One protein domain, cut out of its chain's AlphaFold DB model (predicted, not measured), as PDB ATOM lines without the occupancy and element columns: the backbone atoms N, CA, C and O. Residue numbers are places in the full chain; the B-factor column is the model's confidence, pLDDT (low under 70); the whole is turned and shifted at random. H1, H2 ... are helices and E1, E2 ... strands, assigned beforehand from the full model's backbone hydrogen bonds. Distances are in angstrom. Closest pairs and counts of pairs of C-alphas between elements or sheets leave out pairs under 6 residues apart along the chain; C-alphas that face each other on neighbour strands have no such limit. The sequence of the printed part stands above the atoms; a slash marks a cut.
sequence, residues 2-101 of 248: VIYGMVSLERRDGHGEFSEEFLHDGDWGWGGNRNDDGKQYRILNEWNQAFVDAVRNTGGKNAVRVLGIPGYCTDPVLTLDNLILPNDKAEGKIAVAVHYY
ATOM      1  N   VAL A   2       0.536  88.362  -8.137       29.52
ATOM      2  CA  VAL A   2       0.159  88.578  -6.738       29.52
ATOM      3  C   VAL A   2      -0.657  89.870  -6.716       29.52
ATOM      4  O   VAL A   2      -0.194  90.881  -7.235       29.52
ATOM      5  N   ILE A   3      -1.895  89.807  -6.223       31.91
ATOM      6  CA  ILE A   3      -2.777  90.967  -6.042       31.91
ATOM      7  C   ILE A   3      -2.926  91.167  -4.537       31.91
ATOM      8  O   ILE A   3      -3.571  90.346  -3.882       31.91
ATOM      9  N   TYR A   4      -2.356  92.239  -3.989       37.03
ATOM     10  CA  TYR A   4      -2.701  92.695  -2.644       37.03
ATOM     11  C   TYR A   4      -3.800  93.764  -2.744       37.03
ATOM     12  O   TYR A   4      -3.556  94.886  -3.157       37.03
ATOM     13  N   GLY A   5      -5.017  93.305  -2.427       35.28
ATOM     14  CA  GLY A   5      -6.313  93.962  -2.199       35.28
ATOM     15  C   GLY A   5      -6.565  95.443  -2.515       35.28
ATOM     16  O   GLY A   5      -6.166  96.315  -1.753       35.28
ATOM     17  N   MET A   6      -7.490  95.669  -3.457       37.38
ATOM     18  CA  MET A   6      -8.386  96.837  -3.508       37.38
ATOM     19  C   MET A   6      -9.218  96.950  -2.230       37.38
ATOM     20  O   MET A   6     -10.208  96.233  -2.058       37.38
ATOM     21  N   VAL A   7      -8.862  97.869  -1.329       37.09
ATOM     22  CA  VAL A   7      -9.685  98.168  -0.149       37.09
ATOM     23  C   VAL A   7     -10.463  99.465  -0.356       37.09
ATOM     24  O   VAL A   7     -10.033 100.551   0.014       37.09
ATOM     25  N   SER A   8     -11.684  99.330  -0.874       34.75
ATOM     26  CA  SER A   8     -12.776 100.265  -0.584       34.75
ATOM     27  C   SER A   8     -13.618  99.670   0.545       34.75
ATOM     28  O   SER A   8     -14.673  99.085   0.300       34.75
ATOM     29  N   LEU A   9     -13.153  99.787   1.790       33.06
ATOM     30  CA  LEU A   9     -13.995  99.510   2.954       33.06
ATOM     31  C   LEU A   9     -14.621 100.820   3.429       33.06
ATOM     32  O   LEU A   9     -13.924 101.787   3.726       33.06
ATOM     33  N   GLU A  10     -15.955 100.852   3.474       40.03
ATOM     34  CA  GLU A  10     -16.726 101.932   4.085       40.03
ATOM     35  C   GLU A  10     -16.154 102.290   5.464       40.03
ATOM     36  O   GLU A  10     -16.256 101.512   6.412       40.03
ATOM     37  N   ARG A  11     -15.607 103.500   5.605       48.03
ATOM     38  CA  ARG A  11     -15.390 104.127   6.912       48.03
ATOM     39  C   ARG A  11     -16.057 105.498   6.926       48.03
ATOM     40  O   ARG A  11     -15.759 106.386   6.125       48.03
ATOM     41  N   ARG A  12     -17.045 105.628   7.813       43.53
ATOM     42  CA  ARG A  12     -17.963 106.767   7.997       43.53
ATOM     43  C   ARG A  12     -17.267 108.007   8.599       43.53
ATOM     44  O   ARG A  12     -17.869 109.078   8.694       43.53
ATOM     45  N   ASP A  13     -15.980 107.913   8.905       41.41
ATOM     46  CA  ASP A  13     -15.323 108.653   9.984       41.41
ATOM     47  C   ASP A  13     -14.595 109.927   9.518       41.41
ATOM     48  O   ASP A  13     -14.376 110.837  10.303       41.41
ATOM     49  N   GLY A  14     -14.319 110.095   8.219       37.81
ATOM     50  CA  GLY A  14     -13.843 111.383   7.683       37.81
ATOM     51  C   GLY A  14     -12.373 111.739   7.926       37.81
ATOM     52  O   GLY A  14     -12.021 112.900   7.736       37.81
ATOM     53  N   HIS A  15     -11.517 110.778   8.264       40.59
ATOM     54  CA  HIS A  15     -10.068 110.967   8.193       40.59
ATOM     55  C   HIS A  15      -9.557 110.676   6.768       40.59
ATOM     56  O   HIS A  15     -10.112 109.832   6.056       40.59
ATOM     57  N   GLY A  16      -8.552 111.435   6.319       39.38
ATOM     58  CA  GLY A  16      -7.883 111.213   5.038       39.38
ATOM     59  C   GLY A  16      -7.073 109.922   5.101       39.38
ATOM     60  O   GLY A  16      -5.992 109.911   5.670       39.38
ATOM     61  N   GLU A  17      -7.631 108.840   4.568       44.28
ATOM     62  CA  GLU A  17      -6.950 107.555   4.391       44.28
ATOM     63  C   GLU A  17      -6.483 107.447   2.930       44.28
ATOM     64  O   GLU A  17      -7.268 107.733   2.018       44.28
ATOM     65  N   PHE A  18      -5.223 107.048   2.736       45.84
ATOM     66  CA  PHE A  18      -4.653 106.645   1.450       45.84
ATOM     67  C   PHE A  18      -4.795 105.123   1.313       45.84
ATOM     68  O   PHE A  18      -4.576 104.395   2.280       45.84
ATOM     69  N   SER A  19      -5.192 104.648   0.138       48.28
ATOM     70  CA  SER A  19      -5.217 103.225  -0.214       48.28
ATOM     71  C   SER A  19      -4.199 102.992  -1.326       48.28
ATOM     72  O   SER A  19      -4.251 103.705  -2.330       48.28
ATOM     73  N   GLU A  20      -3.306 102.021  -1.149       51.91
ATOM     74  CA  GLU A  20      -2.286 101.627  -2.128       51.91
ATOM     75  C   GLU A  20      -2.382 100.146  -2.464       51.91
ATOM     76  O   GLU A  20      -2.767  99.332  -1.624       51.91
ATOM     77  N   GLU A  21      -2.000  99.813  -3.695       60.66
ATOM     78  CA  GLU A  21      -1.955  98.452  -4.218       60.66
ATOM     79  C   GLU A  21      -0.642  98.218  -4.963       60.66
ATOM     80  O   GLU A  21      -0.104  99.116  -5.611       60.66
ATOM     81  N   PHE A  22      -0.152  96.979  -4.933       63.75
ATOM     82  CA  PHE A  22       1.056  96.577  -5.648       63.75
ATOM     83  C   PHE A  22       0.731  95.395  -6.544       63.75
ATOM     84  O   PHE A  22       0.190  94.381  -6.099       63.75
ATOM     85  N   LEU A  23       1.054  95.540  -7.827       71.00
ATOM     86  CA  LEU A  23       0.738  94.568  -8.864       71.00
ATOM     87  C   LEU A  23       1.993  94.224  -9.653       71.00
ATOM     88  O   LEU A  23       2.665  95.110 -10.186       71.00
ATOM     89  N   HIS A  24       2.290  92.925  -9.707       76.31
ATOM     90  CA  HIS A  24       3.431  92.382 -10.433       76.31
ATOM     91  C   HIS A  24       3.234  90.909 -10.828       76.31
ATOM     92  O   HIS A  24       2.419  90.163 -10.264       76.31
ATOM     93  N   ASP A  25       4.005  90.471 -11.819       78.00
ATOM     94  CA  ASP A  25       4.030  89.101 -12.334       78.00
ATOM     95  C   ASP A  25       4.762  88.109 -11.424       78.00
ATOM     96  O   ASP A  25       4.465  86.918 -11.488       78.00
ATOM     97  N   GLY A  26       5.604  88.598 -10.515       80.94
ATOM     98  CA  GLY A  26       6.360  87.794  -9.546       80.94
ATOM     99  C   GLY A  26       7.850  88.131  -9.522       80.94
ATOM    100  O   GLY A  26       8.504  87.886  -8.516       80.94
ATOM    101  N   ASP A  27       8.345  88.796 -10.567       84.56
ATOM    102  CA  ASP A  27       9.765  89.130 -10.744       84.56
ATOM    103  C   ASP A  27      10.077  90.594 -10.384       84.56
ATOM    104  O   ASP A  27      11.045  91.177 -10.872       84.56
ATOM    105  N   TRP A  28       9.224  91.219  -9.566       83.31
ATOM    106  CA  TRP A  28       9.427  92.564  -9.010       83.31
ATOM    107  C   TRP A  28       9.830  93.631 -10.047       83.31
ATOM    108  O   TRP A  28      10.651  94.505  -9.785       83.31
ATOM    109  N   GLY A  29       9.244  93.574 -11.249       85.44
ATOM    110  CA  GLY A  29       9.474  94.557 -12.318       85.44
ATOM    111  C   GLY A  29      10.536  94.154 -13.342       85.44
ATOM    112  O   GLY A  29      10.777  94.902 -14.296       85.44
ATOM    113  N   TRP A  30      11.142  92.978 -13.181       90.69
ATOM    114  CA  TRP A  30      12.191  92.427 -14.046       90.69
ATOM    115  C   TRP A  30      11.745  91.167 -14.799       90.69
ATOM    116  O   TRP A  30      12.585  90.383 -15.236       90.69
ATOM    117  N   GLY A  31      10.433  90.988 -14.960       90.94
ATOM    118  CA  GLY A  31       9.825  89.806 -15.558       90.94
ATOM    119  C   GLY A  31       9.304  90.032 -16.973       90.94
ATOM    120  O   GLY A  31       9.890  90.736 -17.807       90.94
ATOM    121  N   GLY A  32       8.153  89.421 -17.246       91.62
ATOM    122  CA  GLY A  32       7.469  89.486 -18.533       91.62
ATOM    123  C   GLY A  32       7.089  90.910 -18.939       91.62
ATOM    124  O   GLY A  32       7.049  91.200 -20.133       91.62
ATOM    125  N   ASN A  33       6.901  91.820 -17.976       92.88
ATOM    126  CA  ASN A  33       6.532  93.224 -18.207       92.88
ATOM    127  C   ASN A  33       7.516  93.987 -19.113       92.88
ATOM    128  O   ASN A  33       7.174  95.016 -19.687       92.88
ATOM    129  N   ARG A  34       8.754  93.497 -19.249       93.81
ATOM    130  CA  ARG A  34       9.784  94.105 -20.108       93.81
ATOM    131  C   ARG A  34       9.788  93.581 -21.541       93.81
ATOM    132  O   ARG A  34      10.422  94.188 -22.395       93.81
ATOM    133  N   ASN A  35       9.103  92.469 -21.800       94.94
ATOM    134  CA  ASN A  35       9.156  91.745 -23.072       94.94
ATOM    135  C   ASN A  35       7.760  91.452 -23.656       94.94
ATOM    136  O   ASN A  35       7.642  90.679 -24.603       94.94
ATOM    137  N   ASP A  36       6.702  92.050 -23.102       94.81
ATOM    138  CA  ASP A  36       5.306  91.809 -23.492       94.81
ATOM    139  C   ASP A  36       4.669  92.963 -24.285       94.81
ATOM    140  O   ASP A  36       3.440  93.056 -24.365       94.81
ATOM    141  N   ASP A  37       5.500  93.846 -24.851       95.19
ATOM    142  CA  ASP A  37       5.073  95.046 -25.585       95.19
ATOM    143  C   ASP A  37       4.162  95.968 -24.742       95.19
ATOM    144  O   ASP A  37       3.144  96.500 -25.197       95.19
ATOM    145  N   GLY A  38       4.488  96.098 -23.450       95.31
ATOM    146  CA  GLY A  38       3.808  96.973 -22.493       95.31
ATOM    147  C   GLY A  38       2.400  96.515 -22.112       95.31
ATOM    148  O   GLY A  38       1.605  97.312 -21.606       95.31
ATOM    149  N   LYS A  39       2.055  95.247 -22.366       95.81
ATOM    150  CA  LYS A  39       0.719  94.708 -22.092       95.81
ATOM    151  C   LYS A  39       0.377  94.793 -20.609       95.81
ATOM    152  O   LYS A  39      -0.719  95.238 -20.275       95.81
ATOM    153  N   GLN A  40       1.301  94.418 -19.731       94.31
ATOM    154  CA  GLN A  40       1.078  94.499 -18.289       94.31
ATOM    155  C   GLN A  40       0.916  95.936 -17.785       94.31
ATOM    156  O   GLN A  40       0.039  96.191 -16.963       94.31
ATOM    157  N   TYR A  41       1.672  96.892 -18.328       95.69
ATOM    158  CA  TYR A  41       1.510  98.301 -17.965       95.69
ATOM    159  C   TYR A  41       0.152  98.861 -18.397       95.69
ATOM    160  O   TYR A  41      -0.491  99.570 -17.626       95.69
ATOM    161  N   ARG A  42      -0.327  98.514 -19.604       97.19
ATOM    162  CA  ARG A  42      -1.674  98.904 -20.058       97.19
ATOM    163  C   ARG A  42      -2.762  98.335 -19.154       97.19
ATOM    164  O   ARG A  42      -3.629  99.089 -18.732       97.19
ATOM    165  N   ILE A  43      -2.674  97.048 -18.810       95.38
ATOM    166  CA  ILE A  43      -3.633  96.393 -17.908       95.38
ATOM    167  C   ILE A  43      -3.652  97.085 -16.539       95.38
ATOM    168  O   ILE A  43      -4.727  97.373 -16.022       95.38
ATOM    169  N   LEU A  44      -2.486  97.411 -15.973       94.12
ATOM    170  CA  LEU A  44      -2.414  98.148 -14.710       94.12
ATOM    171  C   LEU A  44      -3.088  99.526 -14.808       94.12
ATOM    172  O   LEU A  44      -3.869  99.891 -13.932       94.12
ATOM    173  N   ASN A  45      -2.835 100.278 -15.881       96.94
ATOM    174  CA  ASN A  45      -3.472 101.580 -16.094       96.94
ATOM    175  C   ASN A  45      -5.006 101.458 -16.244       96.94
ATOM    176  O   ASN A  45      -5.742 102.287 -15.711       96.94
ATOM    177  N   GLU A  46      -5.500 100.410 -16.912       96.50
ATOM    178  CA  GLU A  46      -6.937 100.106 -17.003       96.50
ATOM    179  C   GLU A  46      -7.542  99.788 -15.627       96.50
ATOM    180  O   GLU A  46      -8.641 100.243 -15.309       96.50
ATOM    181  N   TRP A  47      -6.822  99.048 -14.781       95.12
ATOM    182  CA  TRP A  47      -7.273  98.734 -13.424       95.12
ATOM    183  C   TRP A  47      -7.273  99.959 -12.512       95.12
ATOM    184  O   TRP A  47      -8.238 100.154 -11.777       95.12
ATOM    185  N   ASN A  48      -6.264 100.827 -12.620       95.06
ATOM    186  CA  ASN A  48      -6.234 102.111 -11.921       95.06
ATOM    187  C   ASN A  48      -7.444 102.986 -12.300       95.06
ATOM    188  O   ASN A  48      -8.072 103.579 -11.422       95.06
ATOM    189  N   GLN A  49      -7.830 103.031 -13.583       97.25
ATOM    190  CA  GLN A  49      -9.053 103.726 -14.009       97.25
ATOM    191  C   GLN A  49     -10.309 103.087 -13.405       97.25
ATOM    192  O   GLN A  49     -11.146 103.794 -12.845       97.25
ATOM    193  N   ALA A  50     -10.427 101.757 -13.472       95.81
ATOM    194  CA  ALA A  50     -11.575 101.040 -12.920       95.81
ATOM    195  C   ALA A  50     -11.720 101.252 -11.402       95.81
ATOM    196  O   ALA A  50     -12.836 101.415 -10.907       95.81
ATOM    197  N   PHE A  51     -10.603 101.302 -10.670       93.06
ATOM    198  CA  PHE A  51     -10.565 101.629  -9.247       93.06
ATOM    199  C   PHE A  51     -11.106 103.037  -8.971       93.06
ATOM    200  O   PHE A  51     -12.019 103.193  -8.154       93.06
ATOM    201  N   VAL A  52     -10.598 104.054  -9.678       93.62
ATOM    202  CA  VAL A  52     -11.077 105.437  -9.529       93.62
ATOM    203  C   VAL A  52     -12.572 105.512  -9.824       93.62
ATOM    204  O   VAL A  52     -13.331 106.030  -9.002       93.62
ATOM    205  N   ASP A  53     -13.029 104.932 -10.932       95.62
ATOM    206  CA  ASP A  53     -14.444 104.931 -11.306       95.62
ATOM    207  C   ASP A  53     -15.311 104.270 -10.227       95.62
ATOM    208  O   ASP A  53     -16.323 104.837  -9.804       95.62
ATOM    209  N   ALA A  54     -14.895 103.103  -9.726       93.69
ATOM    210  CA  ALA A  54     -15.606 102.374  -8.681       93.69
ATOM    211  C   ALA A  54     -15.729 103.202  -7.395       93.69
ATOM    212  O   ALA A  54     -16.844 103.408  -6.904       93.69
ATOM    213  N   VAL A  55     -14.619 103.747  -6.884       88.62
ATOM    214  CA  VAL A  55     -14.619 104.582  -5.671       88.62
ATOM    215  C   VAL A  55     -15.507 105.804  -5.869       88.62
ATOM    216  O   VAL A  55     -16.355 106.117  -5.026       88.62
ATOM    217  N   ARG A  56     -15.375 106.485  -7.005       93.38
ATOM    218  CA  ARG A  56     -16.121 107.710  -7.284       93.38
ATOM    219  C   ARG A  56     -17.612 107.476  -7.535       93.38
ATOM    220  O   ARG A  56     -18.402 108.414  -7.375       93.38
ATOM    221  N   ASN A  57     -18.015 106.267  -7.917       94.06
ATOM    222  CA  ASN A  57     -19.419 105.881  -8.078       94.06
ATOM    223  C   ASN A  57     -20.126 105.614  -6.743       94.06
ATOM    224  O   ASN A  57     -21.352 105.672  -6.692       94.06
ATOM    225  N   THR A  58     -19.383 105.426  -5.647       92.56
ATOM    226  CA  THR A  58     -19.981 105.326  -4.302       92.56
ATOM    227  C   THR A  58     -20.507 106.667  -3.767       92.56
ATOM    228  O   THR A  58     -21.326 106.694  -2.850       92.56
ATOM    229  N   GLY A  59     -20.084 107.799  -4.348       89.19
ATOM    230  CA  GLY A  59     -20.531 109.133  -3.945       89.19
ATOM    231  C   GLY A  59     -20.074 109.539  -2.535       89.19
ATOM    232  O   GLY A  59     -19.024 109.118  -2.047       89.19
ATOM    233  N   GLY A  60     -20.834 110.419  -1.877       90.62
ATOM    234  CA  GLY A  60     -20.532 110.886  -0.517       90.62
ATOM    235  C   GLY A  60     -19.121 111.476  -0.378       90.62
ATOM    236  O   GLY A  60     -18.657 112.221  -1.240       90.62
ATOM    237  N   LYS A  61     -18.409 111.119   0.700       87.62
ATOM    238  CA  LYS A  61     -17.020 111.564   0.933       87.62
ATOM    239  C   LYS A  61     -16.033 111.003  -0.104       87.62
ATOM    240  O   LYS A  61     -15.008 111.624  -0.367       87.62
ATOM    241  N   ASN A  62     -16.354 109.872  -0.732       87.69
ATOM    242  CA  ASN A  62     -15.508 109.255  -1.754       87.69
ATOM    243  C   ASN A  62     -15.553 110.005  -3.090       87.69
ATOM    244  O   ASN A  62     -14.664 109.813  -3.911       87.69
ATOM    245  N   ALA A  63     -16.517 110.910  -3.302       91.50
ATOM    246  CA  ALA A  63     -16.555 111.765  -4.488       91.50
ATOM    247  C   ALA A  63     -15.390 112.770  -4.550       91.50
ATOM    248  O   ALA A  63     -15.100 113.273  -5.626       91.50
ATOM    249  N   VAL A  64     -14.736 113.064  -3.418       91.44
ATOM    250  CA  VAL A  64     -13.654 114.065  -3.313       91.44
ATOM    251  C   VAL A  64     -12.444 113.576  -2.503       91.44
ATOM    252  O   VAL A  64     -11.586 114.374  -2.120       91.44
ATOM    253  N   ARG A  65     -12.371 112.271  -2.213       89.94
ATOM    254  CA  ARG A  65     -11.252 111.639  -1.495       89.94
ATOM    255  C   ARG A  65      -9.996 111.623  -2.369       89.94
ATOM    256  O   ARG A  65     -10.102 111.292  -3.544       89.94
ATOM    257  N   VAL A  66      -8.827 111.922  -1.806       90.19
ATOM    258  CA  VAL A  66      -7.549 111.721  -2.514       90.19
ATOM    259  C   VAL A  66      -7.296 110.223  -2.696       90.19
ATOM    260  O   VAL A  66      -7.434 109.472  -1.737       90.19
ATOM    261  N   LEU A  67      -6.955 109.796  -3.909       92.00
ATOM    262  CA  LEU A  67      -6.686 108.400  -4.251       92.00
ATOM    263  C   LEU A  67      -5.217 108.240  -4.643       92.00
ATOM    264  O   LEU A  67      -4.729 108.986  -5.493       92.00
ATOM    265  N   GLY A  68      -4.535 107.285  -4.009       93.38
ATOM    266  CA  GLY A  68      -3.176 106.878  -4.357       93.38
ATOM    267  C   GLY A  68      -3.196 105.975  -5.584       93.38
ATOM    268  O   GLY A  68      -3.936 104.995  -5.607       93.38
ATOM    269  N   ILE A  69      -2.430 106.325  -6.613       95.31
ATOM    270  CA  ILE A  69      -2.361 105.597  -7.878       95.31
ATOM    271  C   ILE A  69      -0.922 105.114  -8.097       95.31
ATOM    272  O   ILE A  69      -0.032 105.936  -8.350       95.31
ATOM    273  N   PRO A  70      -0.682 103.798  -8.002       94.94
ATOM    274  CA  PRO A  70       0.634 103.205  -8.175       94.94
ATOM    275  C   PRO A  70       0.978 102.994  -9.654       94.94
ATOM    276  O   PRO A  70       0.109 102.725 -10.491       94.94
ATOM    277  N   GLY A  71       2.271 103.057  -9.974       94.31
ATOM    278  CA  GLY A  71       2.815 102.433 -11.183       94.31
ATOM    279  C   GLY A  71       3.186 100.962 -10.960       94.31
ATOM    280  O   GLY A  71       2.946 100.383  -9.901       94.31
ATOM    281  N   TYR A  72       3.771 100.327 -11.976       94.19
ATOM    282  CA  TYR A  72       4.064  98.889 -11.935       94.19
ATOM    283  C   TYR A  72       5.107  98.554 -10.861       94.19
ATOM    284  O   TYR A  72       6.155  99.198 -10.801       94.19
ATOM    285  N   CYS A  73       4.806  97.569 -10.003       92.31
ATOM    286  CA  CYS A  73       5.565  97.241  -8.783       92.31
ATOM    287  C   CYS A  73       5.790  98.412  -7.813       92.31
ATOM    288  O   CYS A  73       6.638  98.300  -6.932       92.31
ATOM    289  N   THR A  74       5.133  99.560  -8.013       93.56
ATOM    290  CA  THR A  74       5.531 100.857  -7.428       93.56
ATOM    291  C   THR A  74       7.010 101.193  -7.554       93.56
ATOM    292  O   THR A  74       7.543 102.004  -6.801       93.56
ATOM    293  N   ASP A  75       7.670 100.615  -8.555       95.44
ATOM    294  CA  ASP A  75       9.025 100.994  -8.896       95.44
ATOM    295  C   ASP A  75       8.990 102.424  -9.468       95.44
ATOM    296  O   ASP A  75       8.215 102.699 -10.398       95.44
ATOM    297  N   PRO A  76       9.796 103.360  -8.940       96.81
ATOM    298  CA  PRO A  76       9.772 104.743  -9.395       96.81
ATOM    299  C   PRO A  76      10.091 104.901 -10.883       96.81
ATOM    300  O   PRO A  76       9.479 105.735 -11.548       96.81
ATOM    301  N   VAL A  77      11.015 104.102 -11.431       97.12
ATOM    302  CA  VAL A  77      11.411 104.180 -12.845       97.12
ATOM    303  C   VAL A  77      10.285 103.660 -13.730       97.12
ATOM    304  O   VAL A  77       9.858 104.356 -14.648       97.12
ATOM    305  N   LEU A  78       9.730 102.488 -13.419       97.00
ATOM    306  CA  LEU A  78       8.608 101.931 -14.177       97.00
ATOM    307  C   LEU A  78       7.368 102.828 -14.104       97.00
ATOM    308  O   LEU A  78       6.642 102.942 -15.093       97.00
ATOM    309  N   THR A  79       7.150 103.503 -12.974       97.69
ATOM    310  CA  THR A  79       6.090 104.505 -12.802       97.69
ATOM    311  C   THR A  79       6.330 105.726 -13.693       97.69
ATOM    312  O   THR A  79       5.448 106.122 -14.460       97.69
ATOM    313  N   LEU A  80       7.537 106.298 -13.648       98.44
ATOM    314  CA  LEU A  80       7.937 107.428 -14.489       98.44
ATOM    315  C   LEU A  80       7.819 107.115 -15.983       98.44
ATOM    316  O   LEU A  80       7.478 108.013 -16.753       98.44
ATOM    317  N   ASP A  81       8.042 105.872 -16.388       97.81
ATOM    318  CA  ASP A  81       8.063 105.508 -17.801       97.81
ATOM    319  C   ASP A  81       6.682 105.070 -18.323       97.81
ATOM    320  O   ASP A  81       6.364 105.331 -19.482       97.81
ATOM    321  N   ASN A  82       5.833 104.453 -17.486       97.75
ATOM    322  CA  ASN A  82       4.649 103.726 -17.973       97.75
ATOM    323  C   ASN A  82       3.304 104.115 -17.334       97.75
ATOM    324  O   ASN A  82       2.258 103.756 -17.883       97.75
ATOM    325  N   LEU A  83       3.289 104.815 -16.190       97.88
ATOM    326  CA  LEU A  83       2.028 105.189 -15.538       97.88
ATOM    327  C   LEU A  83       1.284 106.242 -16.369       97.88
ATOM    328  O   LEU A  83       1.814 107.326 -16.644       97.88
ATOM    329  N   ILE A  84       0.029 105.936 -16.691       98.25
ATOM    330  CA  ILE A  84      -0.947 106.880 -17.234       98.25
ATOM    331  C   ILE A  84      -1.924 107.192 -16.105       98.25
ATOM    332  O   ILE A  84      -2.559 106.289 -15.565       98.25
ATOM    333  N   LEU A  85      -2.029 108.468 -15.732       97.31
ATOM    334  CA  LEU A  85      -2.962 108.867 -14.684       97.31
ATOM    335  C   LEU A  85      -4.407 108.631 -15.147       97.31
ATOM    336  O   LEU A  85      -4.738 108.989 -16.281       97.31
ATOM    337  N   PRO A  86      -5.264 108.055 -14.288       96.88
ATOM    338  CA  PRO A  86      -6.668 107.870 -14.605       96.88
ATOM    339  C   PRO A  86      -7.365 109.225 -14.750       96.88
ATOM    340  O   PRO A  86      -7.028 110.201 -14.076       96.88
ATOM    341  N   ASN A  87      -8.380 109.270 -15.607       97.88
ATOM    342  CA  ASN A  87      -9.310 110.385 -15.641       97.88
ATOM    343  C   ASN A  87     -10.126 110.382 -14.348       97.88
ATOM    344  O   ASN A  87     -10.710 109.363 -13.978       97.88
ATOM    345  N   ASP A  88     -10.208 111.534 -13.692       97.00
ATOM    346  CA  ASP A  88     -10.979 111.703 -12.468       97.00
ATOM    347  C   ASP A  88     -11.920 112.902 -12.603       97.00
ATOM    348  O   ASP A  88     -11.532 113.981 -13.047       97.00
ATOM    349  N   LYS A  89     -13.177 112.717 -12.192       93.81
ATOM    350  CA  LYS A  89     -14.160 113.808 -12.113       93.81
ATOM    351  C   LYS A  89     -13.893 114.750 -10.935       93.81
ATOM    352  O   LYS A  89     -14.470 115.834 -10.891       93.81
ATOM    353  N   ALA A  90     -13.066 114.337  -9.974       93.25
ATOM    354  CA  ALA A  90     -12.638 115.157  -8.851       93.25
ATOM    355  C   ALA A  90     -11.262 115.781  -9.131       93.25
ATOM    356  O   ALA A  90     -10.232 115.111  -9.096       93.25
ATOM    357  N   GLU A  91     -11.244 117.087  -9.390       93.88
ATOM    358  CA  GLU A  91     -10.014 117.817  -9.706       93.88
ATOM    359  C   GLU A  91      -9.014 117.793  -8.537       93.88
ATOM    360  O   GLU A  91      -9.371 118.023  -7.376       93.88
ATOM    361  N   GLY A  92      -7.747 117.493  -8.842       93.88
ATOM    362  CA  GLY A  92      -6.659 117.486  -7.859       93.88
ATOM    363  C   GLY A  92      -6.787 116.414  -6.769       93.88
ATOM    364  O   GLY A  92      -6.288 116.614  -5.661       93.88
ATOM    365  N   LYS A  93      -7.493 115.303  -7.035       94.12
ATOM    366  CA  LYS A  93      -7.703 114.200  -6.074       94.12
ATOM    367  C   LYS A  93      -6.981 112.897  -6.420       94.12
ATOM    368  O   LYS A  93      -7.270 111.876  -5.803       94.12
ATOM    369  N   ILE A  94      -6.018 112.941  -7.332       94.75
ATOM    370  CA  ILE A  94      -5.105 111.833  -7.624       94.75
ATOM    371  C   ILE A  94      -3.728 112.158  -7.043       94.75
ATOM    372  O   ILE A  94      -3.220 113.257  -7.259       94.75
ATOM    373  N   ALA A  95      -3.141 111.208  -6.320       95.69
ATOM    374  CA  ALA A  95      -1.763 111.242  -5.844       95.69
ATOM    375  C   ALA A  95      -1.007 110.030  -6.402       95.69
ATOM    376  O   ALA A  95      -1.559 108.938  -6.453       95.69
ATOM    377  N   VAL A  96       0.243 110.202  -6.824       97.19
ATOM    378  CA  VAL A  96       1.090 109.107  -7.315       97.19
ATOM    379  C   VAL A  96       1.771 108.404  -6.146       97.19
ATOM    380  O   VAL A  96       2.340 109.063  -5.277       97.19
ATOM    381  N   ALA A  97       1.721 107.077  -6.166       95.75
ATOM    382  CA  ALA A  97       2.307 106.184  -5.176       95.75
ATOM    383  C   ALA A  97       3.551 105.478  -5.741       95.75
ATOM    384  O   ALA A  97       3.483 104.859  -6.808       95.75
ATOM    385  N   VAL A  98       4.680 105.553  -5.033       97.06
ATOM    386  CA  VAL A  98       5.913 104.807  -5.351       97.06
ATOM    387  C   VAL A  98       6.548 104.237  -4.086       97.06
ATOM    388  O   VAL A  98       6.357 104.792  -3.012       97.06
ATOM    389  N   HIS A  99       7.356 103.189  -4.202       96.12
ATOM    390  CA  HIS A  99       8.179 102.653  -3.115       96.12
ATOM    391  C   HIS A  99       9.659 102.900  -3.382       96.12
ATOM    392  O   HIS A  99      10.093 102.977  -4.533       96.12
ATOM    393  N   TYR A 100      10.462 103.014  -2.324       97.75
ATOM    394  CA  TYR A 100      11.898 103.226  -2.461       97.75
ATOM    395  C   TYR A 100      12.716 102.382  -1.482       97.75
ATOM    396  O   TYR A 100      12.867 102.716  -0.312       97.75
ATOM    397  N   TYR A 101      13.324 101.322  -2.018       97.00
ATOM    398  CA  TYR A 101      14.249 100.439  -1.299       97.00
ATOM    399  C   TYR A 101      15.588 100.286  -2.028       97.00
ATOM    400  O   TYR A 101      16.296  99.304  -1.833       97.00
TER     401      TYR A 101
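AT A GLANCE: This is residues 2 to 101 of the 248 residues of the protein "Cellulase domain-containing protein" of uncultured prokaryote (UniProt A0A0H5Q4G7). A narrow parallel sheet of two strands, E1 beside E2, has the long helix H1 running alongside E1 and the short helix H3 packed mainly on E2, while the tiny H2 makes a corner at the end of H1. A long stretch with no named element, residues 2 to 38, runs out to Asp 13 and folds back, residues 2 to 3 pairing antiparallel with residues 23 to 24. The printed part has 100 residues, with three named helices and two named strands in the order H1, H2, E1, H3, E2; it is mixed, helices and strands, with under half of its residues in named elements. It is compact, with a radius of gyration of the C-alphas of 13.9 A, yet elongated in outline, spanning 42 by 24 by 19 A.

IN THESE COORDINATES: E1 is residues 67 to 70, 9.8 A long, and E2 is residues 94 to 100, 19.7 A, ending at C-alpha 100 (11.898, 103.226, -2.461). H1, residues 39 to 57, begins at C-alpha 39 (0.719, 94.708, -22.092) and is 27.0 A long. H2 is residues 60 to 63, 5.7 A; H3 is residues 76 to 82, 10.0 A.

HOW THE PARTS SIT: E1 and E2 are parallel neighbours at 43 degrees, with N 69 and O 95 within hydrogen-bond range at 2.8 A. E1, H3 and E2 form a strand-helix-strand unit, two parallel neighbour strands with a helix between, with a right-handed crossover. The closest C-alphas of H3 and E2 are those of Pro 76 and Val 98, 5.6 A; of H1 and E1, Asn 48 and Ile 69, 6.6 A. H1 and E2 are apart. H1 and H3 are close but not clearly touching, about perpendicular at 86 degrees, with the C-alphas of Tyr 41 and Asn 82 closest at 6.3 A. H1, with residues 55 to 57 alone, and H2 touch only at the corner, the C-alphas of Arg 56 and Ala 63 closest at 4.9 A. Every O i to N i+4 pair is within hydrogen-bond range in H1 and H3; H2 is too short for one.

THE WHOLE: The two C-alphas farthest apart, of Asp 13 and Asn 35, are 44.5 A apart. The printed part has no cut; the link from H3 to E2 is long. Residues 2 to 22 have pLDDT under 70.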